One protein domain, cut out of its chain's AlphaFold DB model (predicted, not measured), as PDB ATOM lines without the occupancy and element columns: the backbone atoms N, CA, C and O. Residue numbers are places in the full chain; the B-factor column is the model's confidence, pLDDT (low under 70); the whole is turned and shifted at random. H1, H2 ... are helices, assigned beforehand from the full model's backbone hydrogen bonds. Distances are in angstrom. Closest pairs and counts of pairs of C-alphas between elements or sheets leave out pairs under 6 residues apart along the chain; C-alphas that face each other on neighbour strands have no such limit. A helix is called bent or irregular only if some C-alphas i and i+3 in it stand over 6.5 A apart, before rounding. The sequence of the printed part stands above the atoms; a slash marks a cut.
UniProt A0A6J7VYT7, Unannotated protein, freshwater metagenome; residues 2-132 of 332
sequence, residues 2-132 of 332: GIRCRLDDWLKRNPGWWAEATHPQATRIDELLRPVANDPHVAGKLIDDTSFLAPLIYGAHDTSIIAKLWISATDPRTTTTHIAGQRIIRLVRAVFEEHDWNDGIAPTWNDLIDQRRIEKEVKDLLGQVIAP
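This is residues 2 to 132 of the 332 residues of the protein "Unannotated protein" of freshwater metagenome (UniProt A0A6J7VYT7). Three helices, H9, H7 and H6, run roughly side by side along the length of the domain, their centres in a triangle, with H9 packed on the other two. H3 packs on H6 and H1 on H3, H4 stands across H6, and the short H5 lies in the middle; H8 is in a stretch of low confidence joining H7 to H9. The printed part has 131 residues with nine named helices, H1 to H9 in chain order, and no named strand; the class is all helix. It is compact, with a radius of gyration of the C-alphas of 14.1 A and spans of 42 by 29 by 25 A.

H9, residues 114 to 132, is the longest at 28.9 A, from C-alpha 114 at (305.542, 190.650, 130.862) to C-alpha 132 at (278.415, 194.296, 121.535); it is irregular, C-alphas 129 and 132 being 7.2 A apart. H7, residues 81 to 96, measures 21.7 A and H6, residues 63 to 73, 15.2 A. H4 is residues 40 to 49, 13.8 A, and H1 residues 3 to 11, 12.3 A, beginning with C-alpha 3 at (299.770, 200.974, 105.780). H3 is residues 28 to 33, and H2, H5 and H8 are residues 18 to 21, 55 to 58 and 100 to 103.

H9 touches H6 with its residues 121 to 129 alone, at a shallow tilt of 25 degrees, the same way; the closest C-alphas, Ile 71 and Val 129, are 5.4 A apart. H7 touches H9 with its residues 88 to 95 alone, at a shallow tilt of 21 degrees, opposite ways; the closest C-alphas, Ile 88 and Ile 130, are 7.3 A apart. H6 and H7 are close but not clearly touching, 7.6 A between the C-alphas of Ala 73 and Ala 84. H4 touches H6, about perpendicular at 85 degrees, with Gly 44 and Ala 73 closest at 4.2 A between C-alphas. H3 touches H6 at Leu 33 and Ile 65, C-alphas 6.7 A apart, and H1 at Leu 32 and Ile 3, 7.0 A. H2 and H5 only just touch, with 3 pairs of C-alphas within 8 A, the closest Ala 21 and Tyr 58. H8 touches no helix. Every O i to N i+4 pair is within hydrogen-bond range in H1, H3, H4, H6 and H7, and 14 of 15 are in H9; H2, H5 and H8 are too short for such a pair.

The two C-alphas farthest apart, Arg 77 and Thr 108, are 43.2 A apart. The printed part has no cut, and no link is long. The mean pLDDT of the printed part is 80.5; residues 19 to 24 and 98 to 118 are under 70.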
ATOM      1  N   GLY A   2     300.633 202.125 101.032       80.44
ATOM      2  CA  GLY A   2     299.589 201.867 102.035       80.44
ATOM      3  C   GLY A   2     300.151 201.336 103.358       80.44
ATOM      4  O   GLY A   2     301.263 200.809 103.386       80.44
ATOM      5  N   ILE A   3     299.378 201.459 104.444       84.19
ATOM      6  CA  ILE A   3     299.770 200.974 105.780       84.19
ATOM      7  C   ILE A   3     300.103 199.479 105.779       84.19
ATOM      8  O   ILE A   3     301.189 199.118 106.223       84.19
ATOM      9  N   ARG A   4     299.240 198.642 105.188       84.12
ATOM     10  CA  ARG A   4     299.466 197.201 105.004       84.12
ATOM     11  C   ARG A   4     300.849 196.920 104.408       84.12
ATOM     12  O   ARG A   4     301.638 196.212 105.010       84.12
ATOM     13  N   CYS A   5     301.202 197.572 103.298       84.25
ATOM     14  CA  CYS A   5     302.510 197.400 102.661       84.25
ATOM     15  C   CYS A   5     303.680 197.822 103.569       84.25
ATOM     16  O   CYS A   5     304.740 197.205 103.520       84.25
ATOM     17  N   ARG A   6     303.511 198.872 104.392       85.62
ATOM     18  CA  ARG A   6     304.531 199.308 105.366       85.62
ATOM     19  C   ARG A   6     304.710 198.300 106.505       85.62
ATOM     20  O   ARG A   6     305.832 198.152 106.976       85.62
ATOM     21  N   LEU A   7     303.632 197.640 106.930       84.81
ATOM     22  CA  LEU A   7     303.655 196.571 107.929       84.81
ATOM     23  C   LEU A   7     304.273 195.293 107.340       84.81
ATOM     24  O   LEU A   7     305.254 194.797 107.884       84.81
ATOM     25  N   ASP A   8     303.783 194.834 106.183       84.12
ATOM     26  CA  ASP A   8     304.283 193.659 105.454       84.12
ATOM     27  C   ASP A   8     305.802 193.754 105.201       84.12
ATOM     28  O   ASP A   8     306.543 192.805 105.451       84.12
ATOM     29  N   ASP A   9     306.296 194.901 104.720       85.00
ATOM     30  CA  ASP A   9     307.723 195.094 104.424       85.00
ATOM     31  C   ASP A   9     308.594 195.338 105.663       85.00
ATOM     32  O   ASP A   9     309.810 195.160 105.580       85.00
ATOM     33  N   TRP A  10     308.006 195.727 106.796       84.25
ATOM     34  CA  TRP A  10     308.719 195.804 108.071       84.25
ATOM     35  C   TRP A  10     308.796 194.427 108.745       84.25
ATOM     36  O   TRP A  10     309.887 194.039 109.157       84.25
ATOM     37  N   LEU A  11     307.713 193.639 108.748       81.00
ATOM     38  CA  LEU A  11     307.694 192.263 109.268       81.00
ATOM     39  C   LEU A  11     308.712 191.368 108.543       81.00
ATOM     40  O   LEU A  11     309.508 190.693 109.190       81.00
ATOM     41  N   LYS A  12     308.779 191.439 107.204       82.94
ATOM     42  CA  LYS A  12     309.786 190.716 106.392       82.94
ATOM     43  C   LYS A  12     311.240 191.055 106.748       82.94
ATOM     44  O   LYS A  12     312.132 190.268 106.450       82.94
ATOM     45  N   ARG A  13     311.495 192.242 107.312       82.75
ATOM     46  CA  ARG A  13     312.839 192.709 107.702       82.75
ATOM     47  C   ARG A  13     313.143 192.464 109.179       82.75
ATOM     48  O   ARG A  13     314.310 192.455 109.545       82.75
ATOM     49  N   ASN A  14     312.113 192.259 109.999       75.88
ATOM     50  CA  ASN A  14     312.209 192.131 111.448       75.88
ATOM     51  C   ASN A  14     311.466 190.862 111.906       75.88
ATOM     52  O   ASN A  14     310.395 190.958 112.505       75.88
ATOM     53  N   PRO A  15     312.013 189.654 111.659       71.94
ATOM     54  CA  PRO A  15     311.431 188.413 112.184       71.94
ATOM     55  C   PRO A  15     311.383 188.391 113.725       71.94
ATOM     56  O   PRO A  15     310.557 187.698 114.307       71.94
ATOM     57  N   GLY A  16     312.219 189.205 114.383       70.69
ATOM     58  CA  GLY A  16     312.202 189.466 115.824       70.69
ATOM     59  C   GLY A  16     311.172 190.501 116.308       70.69
ATOM     60  O   GLY A  16     311.337 191.008 117.409       70.69
ATOM     61  N   TRP A  17     310.157 190.864 115.509       75.69
ATOM     62  CA  TRP A  17     309.202 191.962 115.785       75.69
ATOM     63  C   TRP A  17     308.567 191.947 117.188       75.69
ATOM     64  O   TRP A  17     308.300 192.999 117.762       75.69
ATOM     65  N   TRP A  18     308.345 190.759 117.745       71.31
ATOM     66  CA  TRP A  18     307.794 190.516 119.080       71.31
ATOM     67  C   TRP A  18     308.683 191.064 120.209       71.31
ATOM     68  O   TRP A  18     308.171 191.444 121.259       71.31
ATOM     69  N   ALA A  19     309.999 191.155 119.991       66.88
ATOM     70  CA  ALA A  19     310.944 191.685 120.970       66.88
ATOM     71  C   ALA A  19     310.847 193.214 121.124       66.88
ATOM     72  O   ALA A  19     311.276 193.742 122.145       66.88
ATOM     73  N   GLU A  20     310.253 193.937 120.163       68.88
ATOM     74  CA  GLU A  20     309.924 195.353 120.379       68.88
ATOM     75  C   GLU A  20     308.778 195.505 121.395       68.88
ATOM     76  O   GLU A  20     308.825 196.406 122.225       68.88
ATOM     77  N   ALA A  21     307.774 194.618 121.387       63.00
ATOM     78  CA  ALA A  21     306.576 194.744 122.230       63.00
ATOM     79  C   ALA A  21     306.848 194.586 123.739       63.00
ATOM     80  O   ALA A  21     306.116 195.135 124.565       63.00
ATOM     81  N   THR A  22     307.916 193.873 124.108       63.44
ATOM     82  CA  THR A  22     308.369 193.733 125.502       63.44
ATOM     83  C   THR A  22     309.288 194.870 125.963       63.44
ATOM     84  O   THR A  22     309.593 194.961 127.151       63.44
ATOM     85  N   HIS A  23     309.723 195.772 125.077       66.44
ATOM     86  CA  HIS A  23     310.483 196.955 125.481       66.44
ATOM     87  C   HIS A  23     309.564 198.064 126.033       66.44
ATOM     88  O   HIS A  23     308.456 198.242 125.540       66.44
ATOM     89  N   PRO A  24     310.013 198.869 127.019       64.75
ATOM     90  CA  PRO A  24     309.217 199.935 127.645       64.75
ATOM     91  C   PRO A  24     309.153 201.221 126.792       64.75
ATOM     92  O   PRO A  24     309.232 202.336 127.313       64.75
ATOM     93  N   GLN A  25     309.106 201.083 125.467       75.19
ATOM     94  CA  GLN A  25     309.082 202.176 124.495       75.19
ATOM     95  C   GLN A  25     308.109 201.829 123.365       75.19
ATOM     96  O   GLN A  25     307.900 200.660 123.061       75.19
ATOM     97  N   ALA A  26     307.520 202.846 122.731       78.12
ATOM     98  CA  ALA A  26     306.598 202.634 121.618       78.12
ATOM     99  C   ALA A  26     307.301 201.922 120.449       78.12
ATOM    100  O   ALA A  26     308.334 202.389 119.965       78.12
ATOM    101  N   THR A  27     306.722 200.813 119.992       78.12
ATOM    102  CA  THR A  27     307.257 199.983 118.910       78.12
ATOM    103  C   THR A  27     306.996 200.611 117.548       78.12
ATOM    104  O   THR A  27     306.169 201.521 117.383       78.12
ATOM    105  N   ARG A  28     307.626 200.065 116.506       84.12
ATOM    106  CA  ARG A  28     307.287 200.454 115.135       84.12
ATOM    107  C   ARG A  28     305.849 200.078 114.753       84.12
ATOM    108  O   ARG A  28     305.285 200.704 113.854       84.12
ATOM    109  N   ILE A  29     305.229 199.109 115.432       83.88
ATOM    110  CA  ILE A  29     303.805 198.786 115.266       83.88
ATOM    111  C   ILE A  29     302.930 199.877 115.896       83.88
ATOM    112  O   ILE A  29     301.986 200.313 115.236       83.88
ATOM    113  N   ASP A  30     303.263 200.405 117.081       86.25
ATOM    114  CA  ASP A  30     302.529 201.539 117.674       86.25
ATOM    115  C   ASP A  30     302.496 202.747 116.720       86.25
ATOM    116  O   ASP A  30     301.440 203.329 116.469       86.25
ATOM    117  N   GLU A  31     303.641 203.095 116.121       88.38
ATOM    118  CA  GLU A  31     303.736 204.172 115.123       88.38
ATOM    119  C   GLU A  31     302.946 203.900 113.832       88.38
ATOM    120  O   GLU A  31     302.484 204.840 113.175       88.38
ATOM    121  N   LEU A  32     302.822 202.632 113.429       87.75
ATOM    122  CA  LEU A  32     302.071 202.235 112.239       87.75
ATOM    123  C   LEU A  32     300.561 202.234 112.494       87.75
ATOM    124  O   LEU A  32     299.822 202.681 111.619       87.75
ATOM    125  N   LEU A  33     300.107 201.767 113.660       89.50
ATOM    126  CA  LEU A  33     298.686 201.604 113.981       89.50
ATOM    127  C   LEU A  33     298.025 202.888 114.504       89.50
ATOM    128  O   LEU A  33     296.864 203.144 114.175       89.50
ATOM    129  N   ARG A  34     298.744 203.735 115.258       90.25
ATOM    130  CA  ARG A  34     298.195 204.978 115.847       90.25
ATOM    131  C   ARG A  34     297.437 205.886 114.853       90.25
ATOM    132  O   ARG A  34     296.409 206.422 115.258       90.25
ATOM    133  N   PRO A  35     297.862 206.060 113.581       89.88
ATOM    134  CA  PRO A  35     297.141 206.886 112.608       89.88
ATOM    135  C   PRO A  35     295.853 206.268 112.043       89.88
ATOM    136  O   PRO A  35     295.111 206.981 111.374       89.88
ATOM    137  N   VAL A  36     295.601 204.967 112.245       90.44
ATOM    138  CA  VAL A  36     294.448 204.253 111.652       90.44
ATOM    139  C   VAL A  36     293.495 203.648 112.678       90.44
ATOM    140  O   VAL A  36     292.365 203.331 112.331       90.44
ATOM    141  N   ALA A  37     293.922 203.501 113.933       88.81
ATOM    142  CA  ALA A  37     293.183 202.772 114.964       88.81
ATOM    143  C   ALA A  37     291.796 203.351 115.311       88.81
ATOM    144  O   ALA A  37     291.017 202.673 115.963       88.81
ATOM    145  N   ASN A  38     291.477 204.575 114.879       90.12
ATOM    146  CA  ASN A  38     290.175 205.216 115.100       90.12
ATOM    147  C   ASN A  38     289.322 205.347 113.814       90.12
ATOM    148  O   ASN A  38     288.276 205.990 113.857       90.12
ATOM    149  N   ASP A  39     289.772 204.809 112.674       91.56
ATOM    150  CA  ASP A  39     289.045 204.833 111.394       91.56
ATOM    151  C   ASP A  39     288.488 203.427 111.091       91.56
ATOM    152  O   ASP A  39     289.269 202.541 110.731       91.56
ATOM    153  N   PRO A  40     287.161 203.194 111.182       90.81
ATOM    154  CA  PRO A  40     286.573 201.865 110.991       90.81
ATOM    155  C   PRO A  40     286.863 201.235 109.625       90.81
ATOM    156  O   PRO A  40     286.964 200.010 109.504       90.81
ATOM    157  N   HIS A  41     287.006 202.055 108.582       90.62
ATOM    158  CA  HIS A  41     287.236 201.581 107.222       90.62
ATOM    159  C   HIS A  41     288.706 201.221 106.998       90.62
ATOM    160  O   HIS A  41     288.991 200.191 106.384       90.62
ATOM    161  N   VAL A  42     289.646 202.021 107.511       92.31
ATOM    162  CA  VAL A  42     291.085 201.748 107.371       92.31
ATOM    163  C   VAL A  42     291.553 200.673 108.359       92.31
ATOM    164  O   VAL A  42     292.322 199.797 107.960       92.31
ATOM    165  N   ALA A  43     291.055 200.676 109.599       92.31
ATOM    166  CA  ALA A  43     291.299 199.621 110.584       92.31
ATOM    167  C   ALA A  43     290.728 198.277 110.113       92.31
ATOM    168  O   ALA A  43     291.454 197.283 110.041       92.31
ATOM    169  N   GLY A  44     289.453 198.267 109.705       92.31
ATOM    170  CA  GLY A  44     288.795 197.086 109.157       92.31
ATOM    171  C   GLY A  44     289.518 196.537 107.932       92.31
ATOM    172  O   GLY A  44     289.850 195.355 107.897       92.31
ATOM    173  N   LYS A  45     289.861 197.403 106.969       92.06
ATOM    174  CA  LYS A  45     290.621 196.983 105.788       92.06
ATOM    175  C   LYS A  45     292.000 196.425 106.139       92.06
ATOM    176  O   LYS A  45     292.403 195.456 105.508       92.06
ATOM    177  N   LEU A  46     292.722 196.994 107.110       91.69
ATOM    178  CA  LEU A  46     294.017 196.452 107.537       91.69
ATOM    179  C   LEU A  46     293.868 195.016 108.061       91.69
ATOM    180  O   LEU A  46     294.620 194.143 107.643       91.69
ATOM    181  N   ILE A  47     292.878 194.762 108.920       91.69
ATOM    182  CA  ILE A  47     292.598 193.423 109.462       91.69
ATOM    183  C   ILE A  47     292.200 192.439 108.350       91.69
ATOM    184  O   ILE A  47     292.670 191.300 108.345       91.69
ATOM    185  N   ASP A  48     291.376 192.865 107.389       91.56
ATOM    186  CA  ASP A  48     290.949 192.030 106.259       91.56
ATOM    187  C   ASP A  48     292.117 191.706 105.304       91.56
ATOM    188  O   ASP A  48     292.285 190.557 104.896       91.56
ATOM    189  N   ASP A  49     292.948 192.703 104.974       88.25
ATOM    190  CA  ASP A  49     294.108 192.573 104.079       88.25
ATOM    191  C   ASP A  49     295.253 191.738 104.695       88.25
ATOM    192  O   ASP A  49     296.026 191.110 103.961       88.25
ATOM    193  N   THR A  50     295.412 191.754 106.023       83.94
ATOM    194  CA  THR A  50     296.531 191.114 106.730       83.94
ATOM    195  C   THR A  50     296.297 189.615 106.938       83.94
ATOM    196  O   THR A  50     295.365 189.200 107.624       83.94
ATOM    197  N   SER A  51     297.200 188.783 106.405       75.56
ATOM    198  CA  SER A  51     297.161 187.318 106.551       75.56
ATOM    199  C   SER A  51     297.716 186.797 107.883       75.56
ATOM    200  O   SER A  51     297.351 185.703 108.296       75.56
ATOM    201  N   PHE A  52     298.573 187.564 108.566       76.12
ATOM    202  CA  PHE A  52     299.215 187.184 109.828       76.12
ATOM    203  C   PHE A  52     298.812 188.166 110.932       76.12
ATOM    204  O   PHE A  52     299.304 189.292 110.969       76.12
ATOM    205  N   LEU A  53     297.876 187.766 111.799       83.25
ATOM    206  CA  LEU A  53     297.248 188.670 112.774       83.25
ATOM    207  C   LEU A  53     298.051 188.881 114.064       83.25
ATOM    208  O   LEU A  53     297.824 189.887 114.728       83.25
ATOM    209  N   ALA A  54     298.997 188.004 114.416       80.38
ATOM    210  CA  ALA A  54     299.731 188.099 115.683       80.38
ATOM    211  C   ALA A  54     300.397 189.480 115.937       80.38
ATOM    212  O   ALA A  54     300.276 189.986 117.051       80.38
ATOM    213  N   PRO A  55     300.992 190.184 114.949       79.94
ATOM    214  CA  PRO A  55     301.511 191.543 115.149       79.94
ATOM    215  C   PRO A  55     300.429 192.590 115.461       79.94
ATOM    216  O   PRO A  55     300.713 193.578 116.131       79.94
ATOM    217  N   LEU A  56     299.184 192.368 115.019       85.94
ATOM    218  CA  LEU A  56     298.017 193.214 115.310       85.94
ATOM    219  C   LEU A  56     297.340 192.869 116.654       85.94
ATOM    220  O   LEU A  56     296.279 193.418 116.948       85.94
ATOM    221  N   ILE A  57     297.915 191.952 117.440       83.06
ATOM    222  CA  ILE A  57     297.389 191.484 118.738       83.06
ATOM    223  C   ILE A  57     298.467 191.582 119.832       83.06
ATOM    224  O   ILE A  57     298.179 192.025 120.939       83.06
ATOM    225  N   TYR A  58     299.714 191.224 119.504       79.38
ATOM    226  CA  TYR A  58     300.838 191.083 120.439       79.38
ATOM    227  C   TYR A  58     302.035 192.005 120.131       79.38
ATOM    228  O   TYR A  58     303.021 191.978 120.858       79.38
ATOM    229  N   GLY A  59     302.012 192.771 119.030       77.38
ATOM    230  CA  GLY A  59     303.190 193.497 118.526       77.38
ATOM    231  C   GLY A  59     303.300 194.983 118.904       77.38
ATOM    232  O   GLY A  59     304.329 195.610 118.647       77.38
ATOM    233  N   ALA A  60     302.255 195.567 119.486       80.06
ATOM    234  CA  ALA A  60     302.243 196.962 119.931       80.06
ATOM    235  C   ALA A  60     302.471 197.026 121.451       80.06
ATOM    236  O   ALA A  60     301.932 196.189 122.175       80.06
ATOM    237  N   HIS A  61     303.243 198.003 121.933       78.75
ATOM    238  CA  HIS A  61     303.450 198.207 123.370       78.75
ATOM    239  C   HIS A  61     302.261 198.949 124.002       78.75
ATOM    240  O   HIS A  61     301.862 198.658 125.128       78.75
ATOM    241  N   ASP A  62     301.649 199.883 123.268       82.00
ATOM    242  CA  ASP A  62     300.418 200.564 123.670       82.00
ATOM    243  C   ASP A  62     299.210 199.727 123.218       82.00
ATOM    244  O   ASP A  62     298.594 199.953 122.171       82.00
ATOM    245  N   THR A  63     298.843 198.739 124.039       80.00
ATOM    246  CA  THR A  63     297.682 197.859 123.812       80.00
ATOM    247  C   THR A  63     296.354 198.620 123.717       80.00
ATOM    248  O   THR A  63     295.389 198.105 123.148       80.00
ATOM    249  N   SER A  64     296.295 199.896 124.129       85.50
ATOM    250  CA  SER A  64     295.132 200.752 123.873       85.50
ATOM    251  C   SER A  64     294.974 201.123 122.391       85.50
ATOM    252  O   SER A  64     293.859 201.420 121.959       85.50
ATOM    253  N   ILE A  65     296.050 201.108 121.593       88.81
ATOM    254  CA  ILE A  65     295.992 201.273 120.130       88.81
ATOM    255  C   ILE A  65     295.421 200.011 119.486       88.81
ATOM    256  O   ILE A  65     294.596 200.121 118.581       88.81
ATOM    257  N   ILE A  66     295.799 198.830 119.986       88.31
ATOM    258  CA  ILE A  66     295.221 197.549 119.558       88.31
ATOM    259  C   ILE A  66     293.720 197.519 119.878       88.31
ATOM    260  O   ILE A  66     292.915 197.243 118.990       88.31
ATOM    261  N   ALA A  67     293.329 197.896 121.099       88.75
ATOM    262  CA  ALA A  67     291.924 198.001 121.494       88.75
ATOM    263  C   ALA A  67     291.127 198.930 120.571       88.75
ATOM    264  O   ALA A  67     290.099 198.519 120.039       88.75
ATOM    265  N   LYS A  68     291.631 200.142 120.301       92.69
ATOM    266  CA  LYS A  68     290.996 201.079 119.360       92.69
ATOM    267  C   LYS A  68     290.861 200.462 117.964       92.69
ATOM    268  O   LYS A  68     289.752 200.442 117.441       92.69
ATOM    269  N   LEU A  69     291.938 199.886 117.414       94.25
ATOM    270  CA  LEU A  69     291.954 199.273 116.080       94.25
ATOM    271  C   LEU A  69     290.852 198.218 115.924       94.25
ATOM    272  O   LEU A  69     290.073 198.290 114.975       94.25
ATOM    273  N   TRP A  70     290.771 197.258 116.849       94.75
ATOM    274  CA  TRP A  70     289.783 196.182 116.765       94.75
ATOM    275  C   TRP A  70     288.363 196.678 117.046       94.75
ATOM    276  O   TRP A  70     287.480 196.395 116.242       94.75
ATOM    277  N   ILE A  71     288.144 197.475 118.099       94.31
ATOM    278  CA  ILE A  71     286.818 198.030 118.428       94.31
ATOM    279  C   ILE A  71     286.288 198.895 117.273       94.31
ATOM    280  O   ILE A  71     285.127 198.767 116.896       94.31
ATOM    281  N   SER A  72     287.138 199.724 116.659       94.31
ATOM    282  CA  SER A  72     286.794 200.537 115.485       94.31
ATOM    283  C   SER A  72     286.474 199.660 114.268       94.31
ATOM    284  O   SER A  72     285.452 199.853 113.610       94.31
ATOM    285  N   ALA A  73     287.279 198.623 114.011       95.88
ATOM    286  CA  ALA A  73     287.035 197.647 112.950       95.88
ATOM    287  C   ALA A  73     285.801 196.749 113.178       95.88
ATOM    288  O   ALA A  73     285.376 196.061 112.245       95.88
ATOM    289  N   THR A  74     285.208 196.739 114.374       96.00
ATOM    290  CA  THR A  74     284.012 195.951 114.708       96.00
ATOM    291  C   THR A  74     282.869 196.794 115.283       96.00
ATOM    292  O   THR A  74     281.963 196.221 115.882       96.00
ATOM    293  N   ASP A  75     282.868 198.124 115.118       93.44
ATOM    294  CA  ASP A  75     281.787 198.988 115.628       93.44
ATOM    295  C   ASP A  75     280.447 198.632 114.940       93.44
ATOM    296  O   ASP A  75     280.347 198.763 113.712       93.44
ATOM    297  N   PRO A  76     279.395 198.216 115.684       90.94
ATOM    298  CA  PRO A  76     278.075 197.908 115.121       90.94
ATOM    299  C   PRO A  76     277.404 199.063 114.364       90.94
ATOM    300  O   PRO A  76     276.450 198.839 113.619       90.94
ATOM    301  N   ARG A  77     277.872 200.304 114.543       89.94
ATOM    302  CA  ARG A  77     277.370 201.499 113.845       89.94
ATOM    303  C   ARG A  77     277.902 201.628 112.418       89.94
ATOM    304  O   ARG A  77     277.290 202.323 111.612       89.94
ATOM    305  N   THR A  78     279.033 200.989 112.105       92.44
ATOM    306  CA  THR A  78     279.725 201.110 110.805       92.44
ATOM    307  C   THR A  78     280.043 199.772 110.139       92.44
ATOM    308  O   THR A  78     280.346 199.741 108.946       92.44
ATOM    309  N   THR A  79     279.979 198.667 110.884       92.75
ATOM    310  CA  THR A  79     280.346 197.321 110.434       92.75
ATOM    311  C   THR A  79     279.128 196.399 110.496       92.75
ATOM    312  O   THR A  79     278.457 196.309 111.520       92.75
ATOM    313  N   THR A  80     278.833 195.690 109.403       92.75
ATOM    314  CA  THR A  80     277.708 194.740 109.363       92.75
ATOM    315  C   THR A  80     278.013 193.483 110.175       92.75
ATOM    316  O   THR A  80     279.165 193.050 110.240       92.75
ATOM    317  N   THR A  81     276.978 192.841 110.728       93.25
ATOM    318  CA  THR A  81     277.098 191.632 111.566       93.25
ATOM    319  C   THR A  81     277.970 190.548 110.937       93.25
ATOM    320  O   THR A  81     278.786 189.948 111.626       93.25
ATOM    321  N   HIS A  82     277.858 190.330 109.623       93.88
ATOM    322  CA  HIS A  82     278.658 189.334 108.908       93.88
ATOM    323  C   HIS A  82     280.157 189.688 108.858       93.88
ATOM    324  O   HIS A  82     281.000 188.825 109.090       93.88
ATOM    325  N   ILE A  83     280.500 190.956 108.597       95.31
ATOM    326  CA  ILE A  83     281.897 191.419 108.541       95.31
ATOM    327  C   ILE A  83     282.503 191.460 109.950       95.31
ATOM    328  O   ILE A  83     283.643 191.037 110.140       95.31
ATOM    329  N   ALA A  84     281.733 191.904 110.949       95.69
ATOM    330  CA  ALA A  84     282.141 191.844 112.350       95.69
ATOM    331  C   ALA A  84     282.439 190.396 112.767       95.69
ATOM    332  O   ALA A  84     283.513 190.136 113.299       95.69
ATOM    333  N   GLY A  85     281.561 189.448 112.420       95.69
ATOM    334  CA  GLY A  85     281.775 188.020 112.657       95.69
ATOM    335  C   GLY A  85     283.061 187.493 112.039       95.69
ATOM    336  O   GLY A  85     283.884 186.933 112.754       95.69
ATOM    337  N   GLN A  86     283.304 187.742 110.746       94.75
ATOM    338  CA  GLN A  86     284.554 187.334 110.089       94.75
ATOM    339  C   GLN A  86     285.808 187.863 110.811       94.75
ATOM    340  O   GLN A  86     286.787 187.129 110.957       94.75
ATOM    341  N   ARG A  87     285.792 189.117 111.283       95.44
ATOM    342  CA  ARG A  87     286.924 189.731 112.000       95.44
ATOM    343  C   ARG A  87     287.085 189.172 113.415       95.44
ATOM    344  O   ARG A  87     288.195 188.805 113.794       95.44
ATOM    345  N   ILE A  88     285.992 189.059 114.169       95.56
ATOM    346  CA  ILE A  88     285.979 188.570 115.557       95.56
ATOM    347  C   ILE A  88     286.358 187.088 115.619       95.56
ATOM    348  O   ILE A  88     287.185 186.713 116.443       95.56
ATOM    349  N   ILE A  89     285.847 186.263 114.703       93.19
ATOM    350  CA  ILE A  89     286.231 184.851 114.570       93.19
ATOM    351  C   ILE A  89     287.739 184.720 114.352       93.19
ATOM    352  O   ILE A  89     288.402 183.964 115.059       93.19
ATOM    353  N   ARG A  90     288.308 185.488 113.412       90.94
ATOM    354  CA  ARG A  90     289.753 185.455 113.141       90.94
ATOM    355  C   ARG A  90     290.584 185.924 114.341       90.94
ATOM    356  O   ARG A  90     291.644 185.355 114.573       90.94
ATOM    357  N   LEU A  91     290.107 186.909 115.107       92.12
ATOM    358  CA  LEU A  91     290.744 187.364 116.348       92.12
ATOM    359  C   LEU A  91     290.708 186.285 117.444       92.12
ATOM    360  O   LEU A  91     291.742 185.967 118.019       92.12
ATOM    361  N   VAL A  92     289.538 185.696 117.708       91.19
ATOM    362  CA  VAL A  92     289.351 184.628 118.708       91.19
ATOM    363  C   VAL A  92     290.228 183.421 118.378       91.19
ATOM    364  O   VAL A  92     290.935 182.923 119.253       91.19
ATOM    365  N   ARG A  93     290.260 182.996 117.110       88.19
ATOM    366  CA  ARG A  93     291.148 181.919 116.648       88.19
ATOM    367  C   ARG A  93     292.625 182.264 116.827       88.19
ATOM    368  O   ARG A  93     293.357 181.480 117.418       88.19
ATOM    369  N   ALA A  94     293.047 183.468 116.439       84.44
ATOM    370  CA  ALA A  94     294.430 183.928 116.599       84.44
ATOM    371  C   ALA A  94     294.921 184.029 118.062       84.44
ATOM    372  O   ALA A  94     296.128 184.150 118.269       84.44
ATOM    373  N   VAL A  95     294.018 183.985 119.055       84.19
ATOM    374  CA  VAL A  95     294.347 184.001 120.494       84.19
ATOM    375  C   VAL A  95     294.202 182.628 121.169       84.19
ATOM    376  O   VAL A  95     294.957 182.342 122.097       84.19
ATOM    377  N   PHE A  96     293.247 181.789 120.749       82.31
ATOM    378  CA  PHE A  96     292.904 180.529 121.439       82.31
ATOM    379  C   PHE A  96     293.193 179.236 120.657       82.31
ATOM    380  O   PHE A  96     292.919 178.148 121.170       82.31
ATOM    381  N   GLU A  97     293.694 179.317 119.426       79.62
ATOM    382  CA  GLU A  97     294.190 178.156 118.677       79.62
ATOM    383  C   GLU A  97     295.722 178.141 118.709       79.62
ATOM    384  O   GLU A  97     296.364 179.192 118.639       79.62
ATOM    385  N   GLU A  98     296.325 176.957 118.815       57.19
ATOM    386  CA  GLU A  98     297.781 176.811 118.747       57.19
ATOM    387  C   GLU A  98     298.277 177.208 117.348       57.19
ATOM    388  O   GLU A  98     297.738 176.777 116.330       57.19
ATOM    389  N   HIS A  99     299.286 178.078 117.302       59.06
ATOM    390  CA  HIS A  99     299.877 178.613 116.077       59.06
ATOM    391  C   HIS A  99     301.401 178.469 116.137       59.06
ATOM    392  O   HIS A  99     301.991 178.647 117.204       59.06
ATOM    393  N   ASP A 100     302.049 178.314 114.976       46.62
ATOM    394  CA  ASP A 100     303.514 178.195 114.825       46.62
ATOM    395  C   ASP A 100     304.328 179.332 115.484       46.62
ATOM    396  O   ASP A 100     305.537 179.204 115.680       46.62
ATOM    397  N   TRP A 101     303.699 180.466 115.828       50.78
ATOM    398  CA  TRP A 101     304.365 181.556 116.545       50.78
ATOM    399  C   TRP A 101     304.629 181.247 118.029       50.78
ATOM    400  O   TRP A 101     305.518 181.869 118.603       50.78
ATOM    401  N   ASN A 102     303.946 180.270 118.635       47.50
ATOM    402  CA  ASN A 102     304.305 179.770 119.967       47.50
ATOM    403  C   ASN A 102     305.585 178.918 119.904       47.50
ATOM    404  O   ASN A 102     306.541 179.187 120.632       47.50
ATOM    405  N   ASP A 103     305.634 177.942 118.993       43.88
ATOM    406  CA  ASP A 103     306.732 176.967 118.915       43.88
ATOM    407  C   ASP A 103     307.996 177.513 118.229       43.88
ATOM    408  O   ASP A 103     309.117 177.151 118.588       43.88
ATOM    409  N   GLY A 104     307.841 178.390 117.232       44.19
ATOM    410  CA  GLY A 104     308.948 178.838 116.383       44.19
ATOM    411  C   GLY A 104     309.713 180.074 116.867       44.19
ATOM    412  O   GLY A 104     310.744 180.401 116.278       44.19
ATOM    413  N   ILE A 105     309.207 180.810 117.867       46.69
ATOM    414  CA  ILE A 105     309.599 182.221 118.073       46.69
ATOM    415  C   ILE A 105     310.127 182.534 119.490       46.69
ATOM    416  O   ILE A 105     310.803 183.546 119.663       46.69
ATOM    417  N   ALA A 106     309.931 181.659 120.487       44.62
ATOM    418  CA  ALA A 106     310.252 181.957 121.892       44.62
ATOM    419  C   ALA A 106     311.218 180.969 122.605       44.62
ATOM    420  O   ALA A 106     310.870 180.424 123.658       44.62
ATOM    421  N   PRO A 107     312.466 180.763 122.131       40.59
ATOM    422  CA  PRO A 107     313.498 180.144 122.960       40.59
ATOM    423  C   PRO A 107     313.845 181.085 124.127       40.59
ATOM    424  O   PRO A 107     314.510 182.101 123.939       40.59
ATOM    425  N   THR A 108     313.390 180.732 125.333       45.69
ATOM    426  CA  THR A 108     313.528 181.507 126.585       45.69
ATOM    427  C   THR A 108     313.007 182.950 126.509       45.69
ATOM    428  O   THR A 108     313.745 183.877 126.183       45.69
ATOM    429  N   TRP A 109     311.747 183.163 126.916       48.75
ATOM    430  CA  TRP A 109     311.318 184.474 127.423       48.75
ATOM    431  C   TRP A 109     312.303 184.970 128.500       48.75
ATOM    432  O   TRP A 109     312.706 184.194 129.369       48.75
ATOM    433  N   ASN A 110     312.572 186.277 128.520       47.00
ATOM    434  CA  ASN A 110     312.827 186.969 129.781       47.00
ATOM    435  C   ASN A 110     311.483 187.468 130.338       47.00
ATOM    436  O   ASN A 110     310.598 187.841 129.574       47.00
ATOM    437  N   ASP A 111     311.353 187.422 131.661       53.84
ATOM    438  CA  ASP A 111     310.177 187.776 132.465       53.84
ATOM    439  C   ASP A 111     308.817 187.136 132.102       53.84
ATOM    440  O   ASP A 111     307.990 187.661 131.357       53.84
ATOM    441  N   LEU A 112     308.505 186.066 132.849       54.25
ATOM    442  CA  LEU A 112     307.160 185.502 133.088       54.25
ATOM    443  C   LEU A 112     306.096 186.537 133.496       54.25
ATOM    444  O   LEU A 112     304.908 186.223 133.496       54.25
ATOM    445  N   ILE A 113     306.502 187.746 133.886       54.28
ATOM    446  CA  ILE A 113     305.619 188.846 134.275       54.28
ATOM    447  C   ILE A 113     305.076 189.576 133.035       54.28
ATOM    448  O   ILE A 113     303.882 189.878 132.990       54.28
ATOM    449  N   ASP A 114     305.910 189.825 132.019       63.25
ATOM    450  CA  ASP A 114     305.542 190.650 130.862       63.25
ATOM    451  C   ASP A 114     304.535 189.954 129.943       63.25
ATOM    452  O   ASP A 114     303.467 190.510 129.685       63.25
ATOM    453  N   GLN A 115     304.790 188.715 129.505       63.75
ATOM    454  CA  GLN A 115     303.817 188.019 128.649       63.75
ATOM    455  C   GLN A 115     302.567 187.517 129.404       63.75
ATOM    456  O   GLN A 115     301.507 187.417 128.790       63.75
ATOM    457  N   ARG A 116     302.592 187.414 130.748       66.69
ATOM    458  CA  ARG A 116     301.361 187.332 131.572       66.69
ATOM    459  C   ARG A 116     300.547 188.629 131.571       66.69
ATOM    460  O   ARG A 116     299.317 188.566 131.596       66.69
ATOM    461  N   ARG A 117     301.197 189.802 131.549       69.44
ATOM    462  CA  ARG A 117     300.500 191.087 131.359       69.44
ATOM    463  C   ARG A 117     299.842 191.117 129.979       69.44
ATOM    464  O   ARG A 117     298.648 191.391 129.898       69.44
ATOM    465  N   ILE A 118     300.585 190.759 128.931       69.50
ATOM    466  CA  ILE A 118     300.083 190.739 127.547       69.50
ATOM    467  C   ILE A 118     298.909 189.756 127.394       69.50
ATOM    468  O   ILE A 118     297.875 190.140 126.857       69.50
ATOM    469  N   GLU A 119     298.993 188.532 127.931       71.62
ATOM    470  CA  GLU A 119     297.864 187.584 127.949       71.62
ATOM    471  C   GLU A 119     296.595 188.174 128.581       71.62
ATOM    472  O   GLU A 119     295.489 187.952 128.080       71.62
ATOM    473  N   LYS A 120     296.740 188.903 129.695       77.06
ATOM    474  CA  LYS A 120     295.610 189.552 130.360       77.06
ATOM    475  C   LYS A 120     295.044 190.676 129.491       77.06
ATOM    476  O   LYS A 120     293.838 190.710 129.268       77.06
ATOM    477  N   GLU A 121     295.892 191.559 128.975       81.88
ATOM    478  CA  GLU A 121     295.472 192.695 128.143       81.88
ATOM    479  C   GLU A 121     294.810 192.238 126.833       81.88
ATOM    480  O   GLU A 121     293.824 192.838 126.407       81.88
ATOM    481  N   VAL A 122     295.249 191.117 126.248       83.62
ATOM    482  CA  VAL A 122     294.610 190.489 125.076       83.62
ATOM    483  C   VAL A 122     293.260 189.838 125.425       83.62
ATOM    484  O   VAL A 122     292.321 189.909 124.629       83.62
ATOM    485  N   LYS A 123     293.091 189.268 126.626       83.81
ATOM    486  CA  LYS A 123     291.773 188.796 127.105       83.81
ATOM    487  C   LYS A 123     290.828 189.969 127.396       83.81
ATOM    488  O   LYS A 123     289.656 189.917 127.032       83.81
ATOM    489  N   ASP A 124     291.337 191.054 127.973       87.25
ATOM    490  CA  ASP A 124     290.571 192.275 128.253       87.25
ATOM    491  C   ASP A 124     290.177 193.020 126.955       87.25
ATOM    492  O   ASP A 124     289.078 193.575 126.866       87.25
ATOM    493  N   LEU A 125     291.023 192.973 125.918       89.38
ATOM    494  CA  LEU A 125     290.715 193.350 124.529       89.38
ATOM    495  C   LEU A 125     289.557 192.514 123.967       89.38
ATOM    496  O   LEU A 125     288.577 193.079 123.480       89.38
ATOM    497  N   LEU A 126     289.650 191.181 124.051       91.94
ATOM    498  CA  LEU A 126     288.610 190.267 123.568       91.94
ATOM    499  C   LEU A 126     287.257 190.555 124.227       91.94
ATOM    500  O   LEU A 126     286.256 190.644 123.522       91.94
ATOM    501  N   GLY A 127     287.227 190.779 125.545       92.06
ATOM    502  CA  GLY A 127     286.006 191.160 126.257       92.06
ATOM    503  C   GLY A 127     285.346 192.417 125.681       92.06
ATOM    504  O   GLY A 127     284.152 192.403 125.399       92.06
ATOM    505  N   GLN A 128     286.119 193.479 125.433       92.75
ATOM    506  CA  GLN A 128     285.608 194.734 124.857       92.75
ATOM    507  C   GLN A 128     285.126 194.582 123.405       92.75
ATOM    508  O   GLN A 128     284.087 195.130 123.044       92.75
ATOM    509  N   VAL A 129     285.862 193.836 122.576       94.69
ATOM    510  CA  VAL A 129     285.529 193.611 121.157       94.69
ATOM    511  C   VAL A 129     284.292 192.716 121.004       94.69
ATOM    512  O   VAL A 129     283.472 192.939 120.115       94.69
ATOM    513  N   ILE A 130     284.130 191.722 121.880       95.50
ATOM    514  CA  ILE A 130     283.010 190.774 121.845       95.50
ATOM    515  C   ILE A 130     281.748 191.348 122.499       95.50
ATOM    516  O   ILE A 130     280.653 190.990 122.076       95.50
ATOM    517  N   ALA A 131     281.852 192.249 123.483       93.50
ATOM    518  CA  ALA A 131     280.706 192.704 124.277       93.50
ATOM    519  C   ALA A 131     279.467 193.165 123.466       93.50
ATOM    520  O   ALA A 131     278.368 192.730 123.823       93.50
ATOM    521  N   PRO A 132     279.576 193.932 122.358       93.50
ATOM    522  CA  PRO A 132     278.415 194.296 121.535       93.50
ATOM    523  C   PRO A 132     277.817 193.117 120.745       93.50
ATOM    524  O   PRO A 132     276.637 193.134 120.399       93.50
TER     525      PRO A 132